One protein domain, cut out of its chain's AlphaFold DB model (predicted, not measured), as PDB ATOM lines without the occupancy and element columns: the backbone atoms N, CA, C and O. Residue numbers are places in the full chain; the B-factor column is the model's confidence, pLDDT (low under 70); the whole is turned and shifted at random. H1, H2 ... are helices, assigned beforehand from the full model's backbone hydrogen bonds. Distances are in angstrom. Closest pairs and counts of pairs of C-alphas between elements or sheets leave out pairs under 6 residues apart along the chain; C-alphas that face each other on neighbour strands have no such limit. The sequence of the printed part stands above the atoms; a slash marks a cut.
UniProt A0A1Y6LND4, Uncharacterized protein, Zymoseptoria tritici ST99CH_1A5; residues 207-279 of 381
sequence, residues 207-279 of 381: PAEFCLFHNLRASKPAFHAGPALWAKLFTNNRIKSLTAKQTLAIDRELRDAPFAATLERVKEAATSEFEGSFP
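This is residues 207 to 279 of the 381 residues of an uncharacterized protein of Zymoseptoria tritici ST99CH_1A5 (UniProt A0A1Y6LND4). The two longest helices, H4 and H5, make a wide V whose corner, residues 255 to 261, sticks out, and the short helix H3 sits in the angle between them, crossing both. H2 lies on the side of H3 away from H4, and the tiny H1 makes a corner with H2. The printed part has 73 residues with five named helices, H1 to H5 in that order, and no named strand; the class is all helix. The whole is compact, with a radius of gyration of the C-alphas of 12.0 A and spans of 30 by 25 by 24 A.

H1 is residues 207 to 210, beginning at C-alpha 207 (141.984, 157.109, 161.641). H2 is residues 212 to 218 and H3 residues 227 to 235. H4, residues 244 to 256, is 18.3 A long. H5, residues 259 to 275, is 23.8 A long and ends at C-alpha 275 (149.327, 159.154, 144.841).

H2 and H3 are the hubs, touching three helices each. They form a helical hairpin at a shallow tilt of 8 degrees, opposite ways, and only just touch, with 3 pairs of C-alphas within 8 A; the closest are Asn 215 and Leu 229, 6.8 A. H1 and H2 touch only at the corner, closest at the C-alphas of Ala 208 and Asn 215, 4.0 A. H3 touches H4 residues 247 to 251 alone, about perpendicular at 80 degrees, closest at the C-alphas of Pro 227 and Thr 247, 6.7 A. H3 touches H5 residues 265 to 269 alone, about perpendicular at 77 degrees, closest at the C-alphas of Leu 233 and Ala 269, 6.6 A. H2 only just touches H5 residues 269 to 273 alone, with 3 pairs of C-alphas within 8 A, the closest Leu 212 and Ala 270, 6.9 A. H4 and H5 are close but not clearly touching, with the C-alphas of Leu 254 and Thr 262 closest at 7.1 A. H2 and H4 are apart. Every O i to N i+4 pair is within hydrogen-bond range in H2, H3 and H4, and 12 of 13 are in H5; H1 is too short for such a pair.

The C-alphas of Lys 245 and Glu 275, the two farthest apart, are 32.4 A apart. The printed part has no cut and no long link. Mean pLDDT of the printed part is 82.4; residues 238, 240 and 278 are under 70.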
ATOM      1  N   PRO A 207     141.899 156.690 163.039       75.75
ATOM      2  CA  PRO A 207     141.984 157.109 161.641       75.75
ATOM      3  C   PRO A 207     142.827 158.380 161.444       75.75
ATOM      4  O   PRO A 207     143.539 158.497 160.454       75.75
ATOM      5  N   ALA A 208     142.855 159.281 162.434       77.69
ATOM      6  CA  ALA A 208     143.717 160.469 162.460       77.69
ATOM      7  C   ALA A 208     145.236 160.174 162.437       77.69
ATOM      8  O   ALA A 208     146.025 161.033 162.035       77.69
ATOM      9  N   GLU A 209     145.676 158.987 162.863       76.00
ATOM     10  CA  GLU A 209     147.079 158.556 162.751       76.00
ATOM     11  C   GLU A 209     147.432 158.170 161.305       76.00
ATOM     12  O   GLU A 209     148.585 158.301 160.895       76.00
ATOM     13  N   PHE A 210     146.442 157.774 160.504       72.56
ATOM     14  CA  PHE A 210     146.637 157.243 159.156       72.56
ATOM     15  C   PHE A 210     146.322 158.271 158.085       72.56
ATOM     16  O   PHE A 210     147.173 158.529 157.248       72.56
ATOM     17  N   CYS A 211     145.186 158.953 158.202       81.19
ATOM     18  CA  CYS A 211     144.708 159.900 157.211       81.19
ATOM     19  C   CYS A 211     144.863 161.352 157.682       81.19
ATOM     20  O   CYS A 211     144.411 161.730 158.769       81.19
ATOM     21  N   LEU A 212     145.515 162.179 156.864       83.44
ATOM     22  CA  LEU A 212     145.696 163.613 157.091       83.44
ATOM     23  C   LEU A 212     144.354 164.348 157.199       83.44
ATOM     24  O   LEU A 212     144.168 165.135 158.128       83.44
ATOM     25  N   PHE A 213     143.407 164.047 156.306       80.94
ATOM     26  CA  PHE A 213     142.069 164.651 156.297       80.94
ATOM     27  C   PHE A 213     141.316 164.358 157.589       80.94
ATOM     28  O   PHE A 213     140.736 165.257 158.199       80.94
ATOM     29  N   HIS A 214     141.418 163.121 158.075       83.88
ATOM     30  CA  HIS A 214     140.831 162.751 159.354       83.88
ATOM     31  C   HIS A 214     141.514 163.434 160.538       83.88
ATOM     32  O   HIS A 214     140.839 163.820 161.491       83.88
ATOM     33  N   ASN A 215     142.835 163.619 160.505       83.88
ATOM     34  CA  ASN A 215     143.550 164.351 161.551       83.88
ATOM     35  C   ASN A 215     143.096 165.815 161.622       83.88
ATOM     36  O   ASN A 215     142.687 166.296 162.681       83.88
ATOM     37  N   LEU A 216     143.089 166.489 160.468       84.06
ATOM     38  CA  LEU A 216     142.633 167.869 160.327       84.06
ATOM     39  C   LEU A 216     141.195 168.027 160.803       84.06
ATOM     40  O   LEU A 216     140.903 168.919 161.598       84.06
ATOM     41  N   ARG A 217     140.291 167.146 160.375       84.38
ATOM     42  CA  ARG A 217     138.876 167.257 160.720       84.38
ATOM     43  C   ARG A 217     138.572 166.934 162.182       84.38
ATOM     44  O   ARG A 217     137.717 167.586 162.786       84.38
ATOM     45  N   ALA A 218     139.268 165.950 162.753       81.75
ATOM     46  CA  ALA A 218     139.097 165.531 164.143       81.75
ATOM     47  C   ALA A 218     139.776 166.470 165.157       81.75
ATOM     48  O   ALA A 218     139.561 166.324 166.366       81.75
ATOM     49  N   SER A 219     140.591 167.423 164.691       82.94
ATOM     50  CA  SER A 219     141.187 168.456 165.541       82.94
ATOM     51  C   SER A 219     140.117 169.290 166.264       82.94
ATOM     52  O   SER A 219     138.943 169.330 165.887       82.94
ATOM     53  N   LYS A 220     140.506 169.922 167.377       81.38
ATOM     54  CA  LYS A 220     139.624 170.777 168.180       81.38
ATOM     55  C   LYS A 220     140.293 172.143 168.384       81.38
ATOM     56  O   LYS A 220     141.300 172.182 169.091       81.38
ATOM     57  N   PRO A 221     139.743 173.239 167.826       83.25
ATOM     58  CA  PRO A 221     138.588 173.286 166.914       83.25
ATOM     59  C   PRO A 221     138.861 172.543 165.593       83.25
ATOM     60  O   PRO A 221     140.016 172.315 165.257       83.25
ATOM     61  N   ALA A 222     137.810 172.130 164.874       80.31
ATOM     62  CA  ALA A 222     137.953 171.385 163.618       80.31
ATOM     63  C   ALA A 222     138.740 172.189 162.573       80.31
ATOM     64  O   ALA A 222     138.639 173.415 162.535       80.31
ATOM     65  N   PHE A 223     139.496 171.486 161.723       78.88
ATOM     66  CA  PHE A 223     140.414 172.056 160.729       78.88
ATOM     67  C   PHE A 223     141.549 172.908 161.312       78.88
ATOM     68  O   PHE A 223     142.179 173.689 160.602       78.88
ATOM     69  N   HIS A 224     141.853 172.743 162.598       81.69
ATOM     70  CA  HIS A 224     142.981 173.410 163.217       81.69
ATOM     71  C   HIS A 224     144.265 172.594 163.041       81.69
ATOM     72  O   HIS A 224     144.380 171.452 163.497       81.69
ATOM     73  N   ALA A 225     145.268 173.214 162.422       80.88
ATOM     74  CA  ALA A 225     146.602 172.650 162.271       80.88
ATOM     75  C   ALA A 225     147.378 172.715 163.598       80.88
ATOM     76  O   ALA A 225     148.242 173.566 163.801       80.88
ATOM     77  N   GLY A 226     147.030 171.824 164.529       79.81
ATOM     78  CA  GLY A 226     147.681 171.731 165.832       79.81
ATOM     79  C   GLY A 226     149.075 171.087 165.771       79.81
ATOM     80  O   GLY A 226     149.453 170.496 164.756       79.81
ATOM     81  N   PRO A 227     149.833 171.103 166.884       77.69
ATOM     82  CA  PRO A 227     151.184 170.541 166.936       77.69
ATOM     83  C   PRO A 227     151.276 169.076 166.496       77.69
ATOM     84  O   PRO A 227     152.281 168.670 165.925       77.69
ATOM     85  N   ALA A 228     150.228 168.278 166.726       76.50
ATOM     86  CA  ALA A 228     150.175 166.877 166.306       76.50
ATOM     87  C   ALA A 228     150.136 166.708 164.777       76.50
ATOM     88  O   ALA A 228     150.748 165.781 164.248       76.50
ATOM     89  N   LEU A 229     149.460 167.609 164.061       84.06
ATOM     90  CA  LEU A 229     149.443 167.598 162.601       84.06
ATOM     91  C   LEU A 229     150.832 167.929 162.060       84.06
ATOM     92  O   LEU A 229     151.384 167.194 161.247       84.06
ATOM     93  N   TRP A 230     151.428 169.009 162.562       86.19
ATOM     94  CA  TRP A 230     152.765 169.419 162.146       86.19
ATOM     95  C   TRP A 230     153.824 168.385 162.518       86.19
ATOM     96  O   TRP A 230     154.718 168.124 161.723       86.19
ATOM     97  N   ALA A 231     153.676 167.699 163.654       82.06
ATOM     98  CA  ALA A 231     154.472 166.519 163.981       82.06
ATOM     99  C   ALA A 231     154.435 165.481 162.861       82.06
ATOM    100  O   ALA A 231     155.482 165.021 162.401       82.06
ATOM    101  N   LYS A 232     153.223 165.124 162.420       80.56
ATOM    102  CA  LYS A 232     153.001 164.133 161.368       80.56
ATOM    103  C   LYS A 232     153.670 164.577 160.069       80.56
ATOM    104  O   LYS A 232     154.424 163.800 159.491       80.56
ATOM    105  N   LEU A 233     153.478 165.835 159.675       86.19
ATOM    106  CA  LEU A 233     154.038 166.407 158.448       86.19
ATOM    107  C   LEU A 233     155.573 166.494 158.474       86.19
ATOM    108  O   LEU A 233     156.234 166.116 157.514       86.19
ATOM    109  N   PHE A 234     156.167 166.949 159.579       82.56
ATOM    110  CA  PHE A 234     157.616 167.176 159.681       82.56
ATOM    111  C   PHE A 234     158.401 165.880 159.879       82.56
ATOM    112  O   PHE A 234     159.569 165.787 159.508       82.56
ATOM    113  N   THR A 235     157.771 164.870 160.474       78.12
ATOM    114  CA  THR A 235     158.413 163.575 160.729       78.12
ATOM    115  C   THR A 235     158.038 162.520 159.698       78.12
ATOM    116  O   THR A 235     158.515 161.392 159.800       78.12
ATOM    117  N   ASN A 236     157.193 162.866 158.721       73.81
ATOM    118  CA  ASN A 236     156.573 161.932 157.787       73.81
ATOM    119  C   ASN A 236     155.957 160.722 158.519       73.81
ATOM    120  O   ASN A 236     156.271 159.566 158.242       73.81
ATOM    121  N   ASN A 237     155.179 161.018 159.565       70.94
ATOM    122  CA  ASN A 237     154.524 160.059 160.460       70.94
ATOM    123  C   ASN A 237     155.459 159.063 161.187       70.94
ATOM    124  O   ASN A 237     154.997 158.077 161.758       70.94
ATOM    125  N   ARG A 238     156.780 159.302 161.211       68.38
ATOM    126  CA  ARG A 238     157.752 158.395 161.858       68.38
ATOM    127  C   ARG A 238     157.711 158.449 163.385       68.38
ATOM    128  O   ARG A 238     158.233 157.549 164.038       68.38
ATOM    129  N   ILE A 239     157.143 159.506 163.968       71.19
ATOM    130  CA  ILE A 239     157.144 159.728 165.418       71.19
ATOM    131  C   ILE A 239     155.704 159.780 165.939       71.19
ATOM    132  O   ILE A 239     154.988 160.747 165.703       71.19
ATOM    133  N   LYS A 240     155.305 158.758 166.712       66.19
ATOM    134  CA  LYS A 240     153.951 158.643 167.300       66.19
ATOM    135  C   LYS A 240     153.673 159.673 168.406       66.19
ATOM    136  O   LYS A 240     152.524 160.028 168.641       66.19
ATOM    137  N   SER A 241     154.703 160.129 169.120       72.50
ATOM    138  CA  SER A 241     154.572 161.106 170.208       72.50
ATOM    139  C   SER A 241     155.780 162.035 170.242       72.50
ATOM    140  O   SER A 241     156.920 161.576 170.327       72.50
ATOM    141  N   LEU A 242     155.530 163.342 170.162       78.50
ATOM    142  CA  LEU A 242     156.576 164.348 170.273       78.50
ATOM    143  C   LEU A 242     156.934 164.608 171.734       78.50
ATOM    144  O   LEU A 242     156.074 164.820 172.589       78.50
ATOM    145  N   THR A 243     158.231 164.697 171.998       86.00
ATOM    146  CA  THR A 243     158.740 165.329 173.217       86.00
ATOM    147  C   THR A 243     158.514 166.841 173.160       86.00
ATOM    148  O   THR A 243     158.540 167.436 172.083       86.00
ATOM    149  N   ALA A 244     158.401 167.502 174.318       87.31
ATOM    150  CA  ALA A 244     158.265 168.962 174.387       87.31
ATOM    151  C   ALA A 244     159.378 169.706 173.618       87.31
ATOM    152  O   ALA A 244     159.133 170.733 172.990       87.31
ATOM    153  N   LYS A 245     160.601 169.154 173.613       88.31
ATOM    154  CA  LYS A 245     161.732 169.692 172.845       88.31
ATOM    155  C   LYS A 245     161.493 169.622 171.333       88.31
ATOM    156  O   LYS A 245     161.848 170.562 170.632       88.31
ATOM    157  N   GLN A 246     160.917 168.528 170.834       86.38
ATOM    158  CA  GLN A 246     160.595 168.380 169.411       86.38
ATOM    159  C   GLN A 246     159.433 169.287 169.004       86.38
ATOM    160  O   GLN A 246     159.516 169.915 167.956       86.38
ATOM    161  N   THR A 247     158.406 169.422 169.847       85.81
ATOM    162  CA  THR A 247     157.313 170.377 169.617       85.81
ATOM    163  C   THR A 247     157.846 171.800 169.475       85.81
ATOM    164  O   THR A 247     157.576 172.459 168.480       85.81
ATOM    165  N   LEU A 248     158.699 172.243 170.405       87.50
ATOM    166  CA  LEU A 248     159.322 173.569 170.338       87.50
ATOM    167  C   LEU A 248     160.205 173.759 169.096       87.50
ATOM    168  O   LEU A 248     160.304 174.874 168.585       87.50
ATOM    169  N   ALA A 249     160.867 172.698 168.629       88.25
ATOM    170  CA  ALA A 249     161.674 172.742 167.413       88.25
ATOM    171  C   ALA A 249     160.800 172.914 166.164       88.25
ATOM    172  O   ALA A 249     161.109 173.768 165.339       88.25
ATOM    173  N   ILE A 250     159.692 172.174 166.069       87.69
ATOM    174  CA  ILE A 250     158.718 172.300 164.974       87.69
ATOM    175  C   ILE A 250     158.073 173.688 164.990       87.69
ATOM    176  O   ILE A 250     158.028 174.340 163.955       87.69
ATOM    177  N   ASP A 251     157.660 174.192 166.156       86.38
ATOM    178  CA  ASP A 251     157.095 175.542 166.278       86.38
ATOM    179  C   ASP A 251     158.093 176.627 165.852       86.38
ATOM    180  O   ASP A 251     157.714 177.665 165.314       86.38
ATOM    181  N   ARG A 252     159.387 176.431 166.135       88.19
ATOM    182  CA  ARG A 252     160.438 177.338 165.665       88.19
ATOM    183  C   ARG A 252     160.600 177.239 164.150       88.19
ATOM    184  O   ARG A 252     160.571 178.270 163.497       88.19
ATOM    185  N   GLU A 253     160.703 176.033 163.600       87.81
ATOM    186  CA  GLU A 253     160.832 175.833 162.152       87.81
ATOM    187  C   GLU A 253     159.624 176.408 161.396       87.81
ATOM    188  O   GLU A 253     159.821 177.090 160.404       87.81
ATOM    189  N   LEU A 254     158.395 176.246 161.894       85.69
ATOM    190  CA  LEU A 254     157.192 176.840 161.295       85.69
ATOM    191  C   LEU A 254     157.201 178.374 161.286       85.69
ATOM    192  O   LEU A 254     156.687 178.974 160.347       85.69
ATOM    193  N   ARG A 255     157.750 179.005 162.330       85.69
ATOM    194  CA  ARG A 255     157.865 180.471 162.412       85.69
ATOM    195  C   ARG A 255     158.983 181.019 161.532       85.69
ATOM    196  O   ARG A 255     158.839 182.112 160.994       85.69
ATOM    197  N   ASP A 256     160.079 180.277 161.425       89.56
ATOM    198  CA  ASP A 256     161.290 180.729 160.744       89.56
ATOM    199  C   ASP A 256     161.289 180.347 159.248       89.56
ATOM    200  O   ASP A 256     161.991 180.969 158.449       89.56
ATOM    201  N   ALA A 257     160.514 179.331 158.849       87.56
ATOM    202  CA  ALA A 257     160.431 178.870 157.469       87.56
ATOM    203  C   ALA A 257     159.620 179.835 156.585       87.56
ATOM    204  O   ALA A 257     158.582 180.357 157.004       87.56
ATOM    205  N   PRO A 258     160.019 180.021 155.313       89.94
ATOM    206  CA  PRO A 258     159.177 180.693 154.334       89.94
ATOM    207  C   PRO A 258     157.826 179.982 154.212       89.94
ATOM    208  O   PRO A 258     157.781 178.764 154.045       89.94
ATOM    209  N   PHE A 259     156.727 180.741 154.211       82.69
ATOM    210  CA  PHE A 259     155.371 180.184 154.124       82.69
ATOM    211  C   PHE A 259     155.184 179.224 152.935       82.69
ATOM    212  O   PHE A 259     154.555 178.180 153.076       82.69
ATOM    213  N   ALA A 260     155.807 179.524 151.789       85.62
ATOM    214  CA  ALA A 260     155.796 178.657 150.611       85.62
ATOM    215  C   ALA A 260     156.388 177.260 150.882       85.62
ATOM    216  O   ALA A 260     155.844 176.267 150.412       85.62
ATOM    217  N   ALA A 261     157.456 177.162 151.679       88.31
ATOM    218  CA  ALA A 261     158.049 175.874 152.041       88.31
ATOM    219  C   ALA A 261     157.103 175.051 152.931       88.31
ATOM    220  O   ALA A 261     156.983 173.838 152.763       88.31
ATOM    221  N   THR A 262     156.387 175.713 153.844       86.12
ATOM    222  CA  THR A 262     155.352 175.072 154.666       86.12
ATOM    223  C   THR A 262     154.192 174.568 153.806       86.12
ATOM    224  O   THR A 262     153.734 173.445 154.009       86.12
ATOM    225  N   LEU A 263     153.743 175.359 152.823       85.19
ATOM    226  CA  LEU A 263     152.688 174.958 151.889       85.19
ATOM    227  C   LEU A 263     153.094 173.764 151.021       85.19
ATOM    228  O   LEU A 263     152.305 172.832 150.895       85.19
ATOM    229  N   GLU A 264     154.311 173.751 150.472       88.81
ATOM    230  CA  GLU A 264     154.790 172.607 149.684       88.81
ATOM    231  C   GLU A 264     154.852 171.331 150.529       88.81
ATOM    232  O   GLU A 264     154.405 170.285 150.075       88.81
ATOM    233  N   ARG A 265     155.267 171.409 151.799       88.81
ATOM    234  CA  ARG A 265     155.249 170.239 152.694       88.81
ATOM    235  C   ARG A 265     153.828 169.728 152.970       88.81
ATOM    236  O   ARG A 265     153.609 168.521 153.027       88.81
ATOM    237  N   VAL A 266     152.856 170.628 153.157       87.44
ATOM    238  CA  VAL A 266     151.439 170.242 153.310       87.44
ATOM    239  C   VAL A 266     150.922 169.595 152.028       87.44
ATOM    240  O   VAL A 266     150.251 168.567 152.100       87.44
ATOM    241  N   LYS A 267     151.258 170.167 150.869       87.94
ATOM    242  CA  LYS A 267     150.891 169.644 149.553       87.94
ATOM    243  C   LYS A 267     151.482 168.258 149.319       87.94
ATOM    244  O   LYS A 267     150.720 167.354 149.029       87.94
ATOM    245  N   GLU A 268     152.783 168.058 149.523       89.00
ATOM    246  CA  GLU A 268     153.438 166.747 149.395       89.00
ATOM    247  C   GLU A 268     152.755 165.683 150.263       89.00
ATOM    248  O   GLU A 268     152.465 164.582 149.794       89.00
ATOM    249  N   ALA A 269     152.444 166.019 151.518       86.50
ATOM    250  CA  ALA A 269     151.759 165.097 152.414       86.50
ATOM    251  C   ALA A 269     150.321 164.801 151.968       86.50
ATOM    252  O   ALA A 269     149.909 163.644 151.989       86.50
ATOM    253  N   ALA A 270     149.568 165.819 151.544       85.94
ATOM    254  CA  ALA A 270     148.219 165.633 151.021       85.94
ATOM    255  C   ALA A 270     148.234 164.792 149.735       85.94
ATOM    256  O   ALA A 270     147.493 163.822 149.648       85.94
ATOM    257  N   THR A 271     149.125 165.091 148.787       88.38
ATOM    258  CA  THR A 271     149.314 164.325 147.548       88.38
ATOM    259  C   THR A 271     149.680 162.873 147.842       88.38
ATOM    260  O   THR A 271     149.140 161.973 147.209       88.38
ATOM    261  N   SER A 272     150.513 162.603 148.854       85.56
ATOM    262  CA  SER A 272     150.869 161.228 149.228       85.56
ATOM    263  C   SER A 272     149.679 160.380 149.702       85.56
ATOM    264  O   SER A 272     149.740 159.155 149.631       85.56
ATOM    265  N   GLU A 273     148.583 161.004 150.141       83.88
ATOM    266  CA  GLU A 273     147.360 160.292 150.531       83.88
ATOM    267  C   GLU A 273     146.523 159.841 149.319       83.88
ATOM    268  O   GLU A 273     145.655 158.983 149.490       83.88
ATOM    269  N   PHE A 274     146.806 160.365 148.118       86.06
ATOM    270  CA  PHE A 274     146.150 159.997 146.853       86.06
ATOM    271  C   PHE A 274     147.072 159.277 145.864       86.06
ATOM    272  O   PHE A 274     146.631 158.388 145.149       86.06
ATOM    273  N   GLU A 275     148.354 159.637 145.833       86.62
ATOM    274  CA  GLU A 275     149.327 159.154 144.841       86.62
ATOM    275  C   GLU A 275     150.497 158.391 145.480       86.62
ATOM    276  O   GLU A 275     151.414 157.933 144.797       86.62
ATOM    277  N   GLY A 276     150.524 158.294 146.812       79.12
ATOM    278  CA  GLY A 276     151.608 157.636 147.526       79.12
ATOM    279  C   GLY A 276     151.602 156.119 147.360       79.12
ATOM    280  O   GLY A 276     150.717 155.518 146.758       79.12
ATOM    281  N   SER A 277     152.575 155.464 147.996       70.50
ATOM    282  CA  SER A 277     152.659 153.996 148.029       70.50
ATOM    283  C   SER A 277     151.448 153.323 148.684       70.50
ATOM    284  O   SER A 277     151.292 152.111 148.573       70.50
ATOM    285  N   PHE A 278     150.642 154.087 149.424       68.00
ATOM    286  CA  PHE A 278     149.389 153.626 149.999       68.00
ATOM    287  C   PHE A 278     148.373 154.783 150.051       68.00
ATOM    288  O   PHE A 278     148.360 155.544 151.025       68.00
ATOM    289  N   PRO A 279     147.546 154.951 149.007       78.50
ATOM    290  CA  PRO A 279     146.688 156.119 148.853       78.50
ATOM    291  C   PRO A 279     145.390 155.977 149.663       78.50
ATOM    292  O   PRO A 279     144.307 155.773 149.119       78.50
TER     293      PRO A 279